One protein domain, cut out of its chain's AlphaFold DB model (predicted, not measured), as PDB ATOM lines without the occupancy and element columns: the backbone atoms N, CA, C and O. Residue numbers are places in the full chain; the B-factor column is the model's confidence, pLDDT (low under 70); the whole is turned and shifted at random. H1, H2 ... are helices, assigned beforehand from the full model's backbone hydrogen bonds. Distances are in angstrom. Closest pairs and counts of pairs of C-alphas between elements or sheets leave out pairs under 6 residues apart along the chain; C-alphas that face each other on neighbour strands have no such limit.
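Overview. This is residues 57 to 119 of the 132 residues of an uncharacterized protein of Opitutae bacterium (UniProt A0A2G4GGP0). Going along the printed part from its first residue, you see a wide open U of helices strung one after another, with an empty middle and no core. H1 makes one tip, the bare stretch of residues 69 to 80 leads down one limb, H2 makes the base, and short H3 leads on to H4 at the other tip. The printed part has 63 residues, with four named helices in the order H1, H2, H3, H4 and no named strand; the class is all helix. The whole is extended, with a radius of gyration of the C-alphas of 18.3 A, and it spans 44 by 29 by 24 A, only just elongated.

Arrangement. Begin with H1, residues 57 to 68, which touches no helix. H2, residues 81 to 92, is apart from H1. H3, residues 96 to 100, is apart from both H1 and H2. H4, residues 105 to 116, is close to H3 but not clearly touching it: their closest C-alphas, those of Val 100 and Arg 108, are 7.1 A apart. H4 is apart from H1 and H2. In H1, H2, H3 and H4 every O i to N i+4 pair is within hydrogen-bond range.

Along the chain. Find C-alpha 57 at (-27.271, -9.498, 65.970); from there H1 runs 16.4 A to C-alpha 68. H2 begins at C-alpha 81, at (-9.512, -15.972, 47.108), and runs 16.0 A. H3 covers 6.3 A, from Leu 96 to Val 100. H4 runs 15.8 A from Pro 105 to C-alpha 116 at (-39.033, -11.102, 29.511).

Size, cuts and confidence. Look at Gln 68 and Lys 118 for the two C-alphas farthest apart, 46.7 A. The printed part has no cut. The link from H1 to H2 is long, with 12 residues; those from H2 to H3 and from H3 to H4 are tight. The mean pLDDT of the printed part is 74.1, and residues 72 to 93 and 118 to 119 are under 70.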
ATOM      1  N   ASN A  57     -27.547  -8.942  64.652       86.94
ATOM      2  CA  ASN A  57     -27.271  -9.498  65.970       86.94
ATOM      3  C   ASN A  57     -27.750 -10.954  66.094       86.94
ATOM      4  O   ASN A  57     -27.036 -11.798  66.636       86.94
ATOM      5  N   ALA A  58     -28.930 -11.268  65.562       86.94
ATOM      6  CA  ALA A  58     -29.457 -12.622  65.471       86.94
ATOM      7  C   ALA A  58     -28.587 -13.493  64.552       86.94
ATOM      8  O   ALA A  58     -28.301 -14.644  64.889       86.94
ATOM      9  N   GLU A  59     -28.096 -12.935  63.441       86.00
ATOM     10  CA  GLU A  59     -27.130 -13.610  62.571       86.00
ATOM     11  C   GLU A  59     -25.806 -13.875  63.310       86.00
ATOM     12  O   GLU A  59     -25.313 -15.005  63.314       86.00
ATOM     13  N   ALA A  60     -25.261 -12.889  64.029       86.12
ATOM     14  CA  ALA A  60     -24.025 -13.053  64.798       86.12
ATOM     15  C   ALA A  60     -24.139 -14.114  65.909       86.12
ATOM     16  O   ALA A  60     -23.215 -14.912  66.098       86.12
ATOM     17  N   ALA A  61     -25.267 -14.154  66.623       88.69
ATOM     18  CA  ALA A  61     -25.527 -15.158  67.653       88.69
ATOM     19  C   ALA A  61     -25.592 -16.575  67.062       88.69
ATOM     20  O   ALA A  61     -24.996 -17.501  67.614       88.69
ATOM     21  N   PHE A  62     -26.243 -16.733  65.906       85.31
ATOM     22  CA  PHE A  62     -26.301 -18.005  65.187       85.31
ATOM     23  C   PHE A  62     -24.911 -18.471  64.726       85.31
ATOM     24  O   PHE A  62     -24.555 -19.636  64.902       85.31
ATOM     25  N   ILE A  63     -24.088 -17.558  64.197       89.31
ATOM     26  CA  ILE A  63     -22.707 -17.857  63.783       89.31
ATOM     27  C   ILE A  63     -21.855 -18.296  64.986       89.31
ATOM     28  O   ILE A  63     -21.065 -19.239  64.881       89.31
ATOM     29  N   ALA A  64     -21.994 -17.618  66.129       86.44
ATOM     30  CA  ALA A  64     -21.250 -17.935  67.345       86.44
ATOM     31  C   ALA A  64     -21.630 -19.309  67.916       86.44
ATOM     32  O   ALA A  64     -20.745 -20.093  68.265       86.44
ATOM     33  N   ASP A  65     -22.925 -19.617  67.960       84.56
ATOM     34  CA  ASP A  65     -23.445 -20.903  68.424       84.56
ATOM     35  C   ASP A  65     -23.002 -22.063  67.514       84.56
ATOM     36  O   ASP A  65     -22.493 -23.080  67.987       84.56
ATOM     37  N   ALA A  66     -23.072 -21.889  66.195       85.19
ATOM     38  CA  ALA A  66     -22.572 -22.882  65.247       85.19
ATOM     39  C   ALA A  66     -21.048 -23.089  65.370       85.19
ATOM     40  O   ALA A  66     -20.570 -24.226  65.355       85.19
ATOM     41  N   ARG A  67     -20.275 -22.019  65.616       83.56
ATOM     42  CA  ARG A  67     -18.840 -22.131  65.923       83.56
ATOM     43  C   ARG A  67     -18.589 -22.908  67.217       83.56
ATOM     44  O   ARG A  67     -17.637 -23.684  67.275       83.56
ATOM     45  N   GLN A  68     -19.423 -22.720  68.240       83.50
ATOM     46  CA  GLN A  68     -19.342 -23.469  69.497       83.50
ATOM     47  C   GLN A  68     -19.677 -24.953  69.301       83.50
ATOM     48  O   GLN A  68     -19.035 -25.811  69.909       83.50
ATOM     49  N   ARG A  69     -20.623 -25.263  68.410       86.19
ATOM     50  CA  ARG A  69     -20.972 -26.631  68.000       86.19
ATOM     51  C   ARG A  69     -19.946 -27.282  67.065       86.19
ATOM     52  O   ARG A  69     -20.095 -28.448  66.713       86.19
ATOM     53  N   GLY A  70     -18.883 -26.564  66.695       76.69
ATOM     54  CA  GLY A  70     -17.843 -27.057  65.791       76.69
ATOM     55  C   GLY A  70     -18.293 -27.149  64.329       76.69
ATOM     56  O   GLY A  70     -17.587 -27.741  63.513       76.69
ATOM     57  N   GLU A  71     -19.438 -26.559  63.982       73.69
ATOM     58  CA  GLU A  71     -19.901 -26.442  62.604       73.69
ATOM     59  C   GLU A  71     -19.136 -25.295  61.916       73.69
ATOM     60  O   GLU A  71     -19.103 -24.168  62.424       73.69
ATOM     61  N   PRO A  72     -18.478 -25.540  60.768       64.88
ATOM     62  CA  PRO A  72     -17.727 -24.501  60.080       64.88
ATOM     63  C   PRO A  72     -18.685 -23.504  59.419       64.88
ATOM     64  O   PRO A  72     -19.119 -23.694  58.283       64.88
ATOM     65  N   VAL A  73     -18.972 -22.398  60.105       61.47
ATOM     66  CA  VAL A  73     -19.650 -21.255  59.489       61.47
ATOM     67  C   VAL A  73     -18.637 -20.465  58.672       61.47
ATOM     68  O   VAL A  73     -17.799 -19.737  59.208       61.47
ATOM     69  N   LYS A  74     -18.677 -20.637  57.349       62.12
ATOM     70  CA  LYS A  74     -17.845 -19.862  56.424       62.12
ATOM     71  C   LYS A  74     -18.363 -18.425  56.369       62.12
ATOM     72  O   LYS A  74     -19.293 -18.123  55.629       62.12
ATOM     73  N   ALA A  75     -17.739 -17.536  57.138       59.75
ATOM     74  CA  ALA A  75     -17.900 -16.101  56.952       59.75
ATOM     75  C   ALA A  75     -17.349 -15.709  55.571       59.75
ATOM     76  O   ALA A  75     -16.221 -16.069  55.222       59.75
ATOM     77  N   ALA A  76     -18.132 -14.971  54.785       53.31
ATOM     78  CA  ALA A  76     -17.736 -14.475  53.472       53.31
ATOM     79  C   ALA A  76     -16.705 -13.335  53.599       53.31
ATOM     80  O   ALA A  76     -16.999 -12.172  53.342       53.31
ATOM     81  N   VAL A  77     -15.475 -13.658  54.003       51.41
ATOM     82  CA  VAL A  77     -14.330 -12.739  53.961       51.41
ATOM     83  C   VAL A  77     -13.177 -13.432  53.250       51.41
ATOM     84  O   VAL A  77     -12.328 -14.049  53.881       51.41
ATOM     85  N   ALA A  78     -13.133 -13.311  51.923       44.28
ATOM     86  CA  ALA A  78     -11.901 -13.498  51.157       44.28
ATOM     87  C   ALA A  78     -12.015 -12.828  49.780       44.28
ATOM     88  O   ALA A  78     -12.168 -13.475  48.750       44.28
ATOM     89  N   THR A  79     -11.923 -11.502  49.731       50.62
ATOM     90  CA  THR A  79     -11.974 -10.725  48.479       50.62
ATOM     91  C   THR A  79     -10.774 -10.947  47.542       50.62
ATOM     92  O   THR A  79     -10.793 -10.435  46.427       50.62
ATOM     93  N   VAL A  80      -9.776 -11.755  47.930       49.91
ATOM     94  CA  VAL A  80      -8.658 -12.179  47.059       49.91
ATOM     95  C   VAL A  80      -8.772 -13.656  46.636       49.91
ATOM     96  O   VAL A  80      -8.582 -13.944  45.460       49.91
ATOM     97  N   GLN A  81      -9.209 -14.577  47.511       45.22
ATOM     98  CA  GLN A  81      -9.512 -15.972  47.108       45.22
ATOM     99  C   GLN A  81     -10.781 -16.072  46.252       45.22
ATOM    100  O   GLN A  81     -10.889 -16.957  45.412       45.22
ATOM    101  N   ALA A  82     -11.703 -15.115  46.375       46.19
ATOM    102  CA  ALA A  82     -12.896 -15.056  45.541       46.19
ATOM    103  C   ALA A  82     -12.593 -14.846  44.048       46.19
ATOM    104  O   ALA A  82     -13.492 -15.046  43.246       46.19
ATOM    105  N   ALA A  83     -11.397 -14.405  43.641       47.56
ATOM    106  CA  ALA A  83     -11.049 -14.289  42.221       47.56
ATOM    107  C   ALA A  83     -10.610 -15.636  41.625       47.56
ATOM    108  O   ALA A  83     -11.081 -16.003  40.550       47.56
ATOM    109  N   GLU A  84      -9.773 -16.390  42.342       49.53
ATOM    110  CA  GLU A  84      -9.340 -17.734  41.939       49.53
ATOM    111  C   GLU A  84     -10.497 -18.740  42.041       49.53
ATOM    112  O   GLU A  84     -10.773 -19.453  41.080       49.53
ATOM    113  N   GLU A  85     -11.293 -18.687  43.115       51.94
ATOM    114  CA  GLU A  85     -12.496 -19.516  43.261       51.94
ATOM    115  C   GLU A  85     -13.584 -19.140  42.237       51.94
ATOM    116  O   GLU A  85     -14.300 -20.012  41.760       51.94
ATOM    117  N   LYS A  86     -13.687 -17.870  41.805       55.09
ATOM    118  CA  LYS A  86     -14.569 -17.477  40.681       55.09
ATOM    119  C   LYS A  86     -14.102 -18.041  39.348       55.09
ATOM    120  O   LYS A  86     -14.947 -18.355  38.518       55.09
ATOM    121  N   GLU A  87     -12.800 -18.124  39.108       56.81
ATOM    122  CA  GLU A  87     -12.262 -18.741  37.895       56.81
ATOM    123  C   GLU A  87     -12.488 -20.257  37.903       56.81
ATOM    124  O   GLU A  87     -12.906 -20.814  36.890       56.81
ATOM    125  N   ASP A  88     -12.334 -20.918  39.048       59.78
ATOM    126  CA  ASP A  88     -12.615 -22.349  39.183       59.78
ATOM    127  C   ASP A  88     -14.115 -22.658  39.158       59.78
ATOM    128  O   ASP A  88     -14.533 -23.629  38.526       59.78
ATOM    129  N   LEU A  89     -14.960 -21.791  39.722       59.47
ATOM    130  CA  LEU A  89     -16.409 -21.822  39.526       59.47
ATOM    131  C   LEU A  89     -16.765 -21.555  38.066       59.47
ATOM    132  O   LEU A  89     -17.637 -22.223  37.548       59.47
ATOM    133  N   ARG A  90     -16.095 -20.658  37.340       60.75
ATOM    134  CA  ARG A  90     -16.351 -20.467  35.898       60.75
ATOM    135  C   ARG A  90     -15.914 -21.654  35.047       60.75
ATOM    136  O   ARG A  90     -16.538 -21.909  34.024       60.75
ATOM    137  N   ARG A  91     -14.865 -22.372  35.456       63.38
ATOM    138  CA  ARG A  91     -14.399 -23.601  34.790       63.38
ATOM    139  C   ARG A  91     -15.247 -24.824  35.134       63.38
ATOM    140  O   ARG A  91     -15.330 -25.736  34.321       63.38
ATOM    141  N   SER A  92     -15.855 -24.854  36.319       65.38
ATOM    142  CA  SER A  92     -16.664 -25.981  36.813       65.38
ATOM    143  C   SER A  92     -18.174 -25.766  36.709       65.38
ATOM    144  O   SER A  92     -18.931 -26.735  36.754       65.38
ATOM    145  N   THR A  93     -18.633 -24.524  36.559       68.31
ATOM    146  CA  THR A  93     -20.050 -24.208  36.394       68.31
ATOM    147  C   THR A  93     -20.408 -24.415  34.928       68.31
ATOM    148  O   THR A  93     -19.809 -23.770  34.063       68.31
ATOM    149  N   PRO A  94     -21.383 -25.291  34.635       78.19
ATOM    150  CA  PRO A  94     -21.919 -25.432  33.293       78.19
ATOM    151  C   PRO A  94     -22.356 -24.063  32.754       78.19
ATOM    152  O   PRO A  94     -22.810 -23.218  33.536       78.19
ATOM    153  N   PRO A  95     -22.265 -23.815  31.440       84.31
ATOM    154  CA  PRO A  95     -22.802 -22.592  30.863       84.31
ATOM    155  C   PRO A  95     -24.272 -22.417  31.264       84.31
ATOM    156  O   PRO A  95     -25.018 -23.385  31.403       84.31
ATOM    157  N   LEU A  96     -24.703 -21.164  31.444       76.38
ATOM    158  CA  LEU A  96     -26.041 -20.840  31.956       76.38
ATOM    159  C   LEU A  96     -27.162 -21.550  31.178       76.38
ATOM    160  O   LEU A  96     -28.134 -21.994  31.781       76.38
ATOM    161  N   ALA A  97     -26.998 -21.709  29.863       81.38
ATOM    162  CA  ALA A  97     -27.928 -22.450  29.015       81.38
ATOM    163  C   ALA A  97     -28.116 -23.911  29.472       81.38
ATOM    164  O   ALA A  97     -29.247 -24.366  29.594       81.38
ATOM    165  N   GLU A  98     -27.039 -24.613  29.838       85.00
ATOM    166  CA  GLU A  98     -27.107 -25.997  30.330       85.00
ATOM    167  C   GLU A  98     -27.779 -26.104  31.703       85.00
ATOM    168  O   GLU A  98     -28.391 -27.122  32.025       85.00
ATOM    169  N   LEU A  99     -27.676 -25.063  32.532       84.31
ATOM    170  CA  LEU A  99     -28.368 -25.006  33.822       84.31
ATOM    171  C   LEU A  99     -29.867 -24.767  33.636       84.31
ATOM    172  O   LEU A  99     -30.678 -25.421  34.291       84.31
ATOM    173  N   VAL A 100     -30.234 -23.883  32.704       85.50
ATOM    174  CA  VAL A 100     -31.629 -23.681  32.292       85.50
ATOM    175  C   VAL A 100     -32.189 -24.971  31.690       85.50
ATOM    176  O   VAL A 100     -33.336 -25.323  31.963       85.50
ATOM    177  N   ASP A 101     -31.361 -25.743  30.983       88.44
ATOM    178  CA  ASP A 101     -31.742 -27.028  30.401       88.44
ATOM    179  C   ASP A 101     -32.014 -28.154  31.405       88.44
ATOM    180  O   ASP A 101     -32.697 -29.127  31.077       88.44
ATOM    181  N   ARG A 102     -31.570 -28.009  32.652       91.00
ATOM    182  CA  ARG A 102     -31.907 -28.938  33.741       91.00
ATOM    183  C   ARG A 102     -33.222 -28.591  34.428       91.00
ATOM    184  O   ARG A 102     -33.755 -29.403  35.182       91.00
ATOM    185  N   LEU A 103     -33.745 -27.394  34.185       89.06
ATOM    186  CA  LEU A 103     -34.975 -26.921  34.793       89.06
ATOM    187  C   LEU A 103     -36.194 -27.530  34.096       89.06
ATOM    188  O   LEU A 103     -36.194 -27.739  32.877       89.06
ATOM    189  N   SER A 104     -37.250 -27.797  34.864       91.31
ATOM    190  CA  SER A 104     -38.505 -28.299  34.303       91.31
ATOM    191  C   SER A 104     -39.173 -27.238  33.414       91.31
ATOM    192  O   SER A 104     -38.984 -26.040  33.649       91.31
ATOM    193  N   PRO A 105     -39.977 -27.639  32.410       90.12
ATOM    194  CA  PRO A 105     -40.583 -26.702  31.462       90.12
ATOM    195  C   PRO A 105     -41.411 -25.618  32.158       90.12
ATOM    196  O   PRO A 105     -41.267 -24.444  31.850       90.12
ATOM    197  N   ALA A 106     -42.192 -25.999  33.173       90.00
ATOM    198  CA  ALA A 106     -43.022 -25.068  33.935       90.00
ATOM    199  C   ALA A 106     -42.210 -23.947  34.605       90.00
ATOM    200  O   ALA A 106     -42.649 -22.804  34.637       90.00
ATOM    201  N   VAL A 107     -41.014 -24.251  35.120       92.31
ATOM    202  CA  VAL A 107     -40.168 -23.237  35.767       92.31
ATOM    203  C   VAL A 107     -39.483 -22.356  34.722       92.31
ATOM    204  O   VAL A 107     -39.291 -21.169  34.965       92.31
ATOM    205  N   ARG A 108     -39.154 -22.897  33.541       90.00
ATOM    206  CA  ARG A 108     -38.596 -22.094  32.441       90.00
ATOM    207  C   ARG A 108     -39.573 -21.046  31.936       90.00
ATOM    208  O   ARG A 108     -39.141 -19.924  31.726       90.00
ATOM    209  N   GLU A 109     -40.850 -21.393  31.791       88.88
ATOM    210  CA  GLU A 109     -41.894 -20.437  31.391       88.88
ATOM    211  C   GLU A 109     -42.005 -19.293  32.406       88.88
ATOM    212  O   GLU A 109     -41.995 -18.130  32.029       88.88
ATOM    213  N   VAL A 110     -41.994 -19.605  33.708       89.81
ATOM    214  CA  VAL A 110     -42.023 -18.583  34.769       89.81
ATOM    215  C   VAL A 110     -40.773 -17.699  34.743       89.81
ATOM    216  O   VAL A 110     -40.872 -16.492  34.945       89.81
ATOM    217  N   LEU A 111     -39.589 -18.273  34.506       86.44
ATOM    218  CA  LEU A 111     -38.361 -17.488  34.362       86.44
ATOM    219  C   LEU A 111     -38.397 -16.615  33.105       86.44
ATOM    220  O   LEU A 111     -38.015 -15.449  33.193       86.44
ATOM    221  N   ASP A 112     -38.858 -17.138  31.965       85.88
ATOM    222  CA  ASP A 112     -39.024 -16.326  30.761       85.88
ATOM    223  C   ASP A 112     -39.999 -15.194  31.068       85.88
ATOM    224  O   ASP A 112     -39.607 -14.050  30.940       85.88
ATOM    225  N   ASP A 113     -41.179 -15.447  31.631       86.62
ATOM    226  CA  ASP A 113     -42.132 -14.398  32.009       86.62
ATOM    227  C   ASP A 113     -41.534 -13.348  32.964       86.62
ATOM    228  O   ASP A 113     -41.661 -12.145  32.722       86.62
ATOM    229  N   LEU A 114     -40.817 -13.768  34.012       86.50
ATOM    230  CA  LEU A 114     -40.193 -12.856  34.980       86.50
ATOM    231  C   LEU A 114     -39.130 -11.948  34.347       86.50
ATOM    232  O   LEU A 114     -39.038 -10.775  34.707       86.50
ATOM    233  N   PHE A 115     -38.314 -12.474  33.432       80.06
ATOM    234  CA  PHE A 115     -37.183 -11.739  32.851       80.06
ATOM    235  C   PHE A 115     -37.493 -11.106  31.486       80.06
ATOM    236  O   PHE A 115     -36.844 -10.136  31.082       80.06
ATOM    237  N   ARG A 116     -38.503 -11.614  30.780       76.50
ATOM    238  CA  ARG A 116     -39.033 -11.102  29.511       76.50
ATOM    239  C   ARG A 116     -39.963  -9.932  29.727       76.50
ATOM    240  O   ARG A 116     -39.980  -9.026  28.885       76.50
ATOM    241  N   VAL A 117     -40.684  -9.895  30.853       73.88
ATOM    242  CA  VAL A 117     -41.247  -8.645  31.361       73.88
ATOM    243  C   VAL A 117     -40.062  -7.752  31.677       73.88
ATOM    244  O   VAL A 117     -39.449  -7.779  32.738       73.88
ATOM    245  N   LYS A 118     -39.701  -6.959  30.678       63.12
ATOM    246  CA  LYS A 118     -38.723  -5.906  30.793       63.12
ATOM    247  C   LYS A 118     -39.135  -5.035  31.986       63.12
ATOM    248  O   LYS A 118     -39.986  -4.157  31.848       63.12
ATOM    249  N   PHE A 119     -38.458  -5.187  33.126       59.12
ATOM    250  CA  PHE A 119     -38.377  -4.172  34.186       59.12
ATOM    251  C   PHE A 119     -37.652  -2.907  33.663       59.12
ATOM    252  O   PHE A 119     -36.887  -2.253  34.361       59.12
TER     253      PHE A 119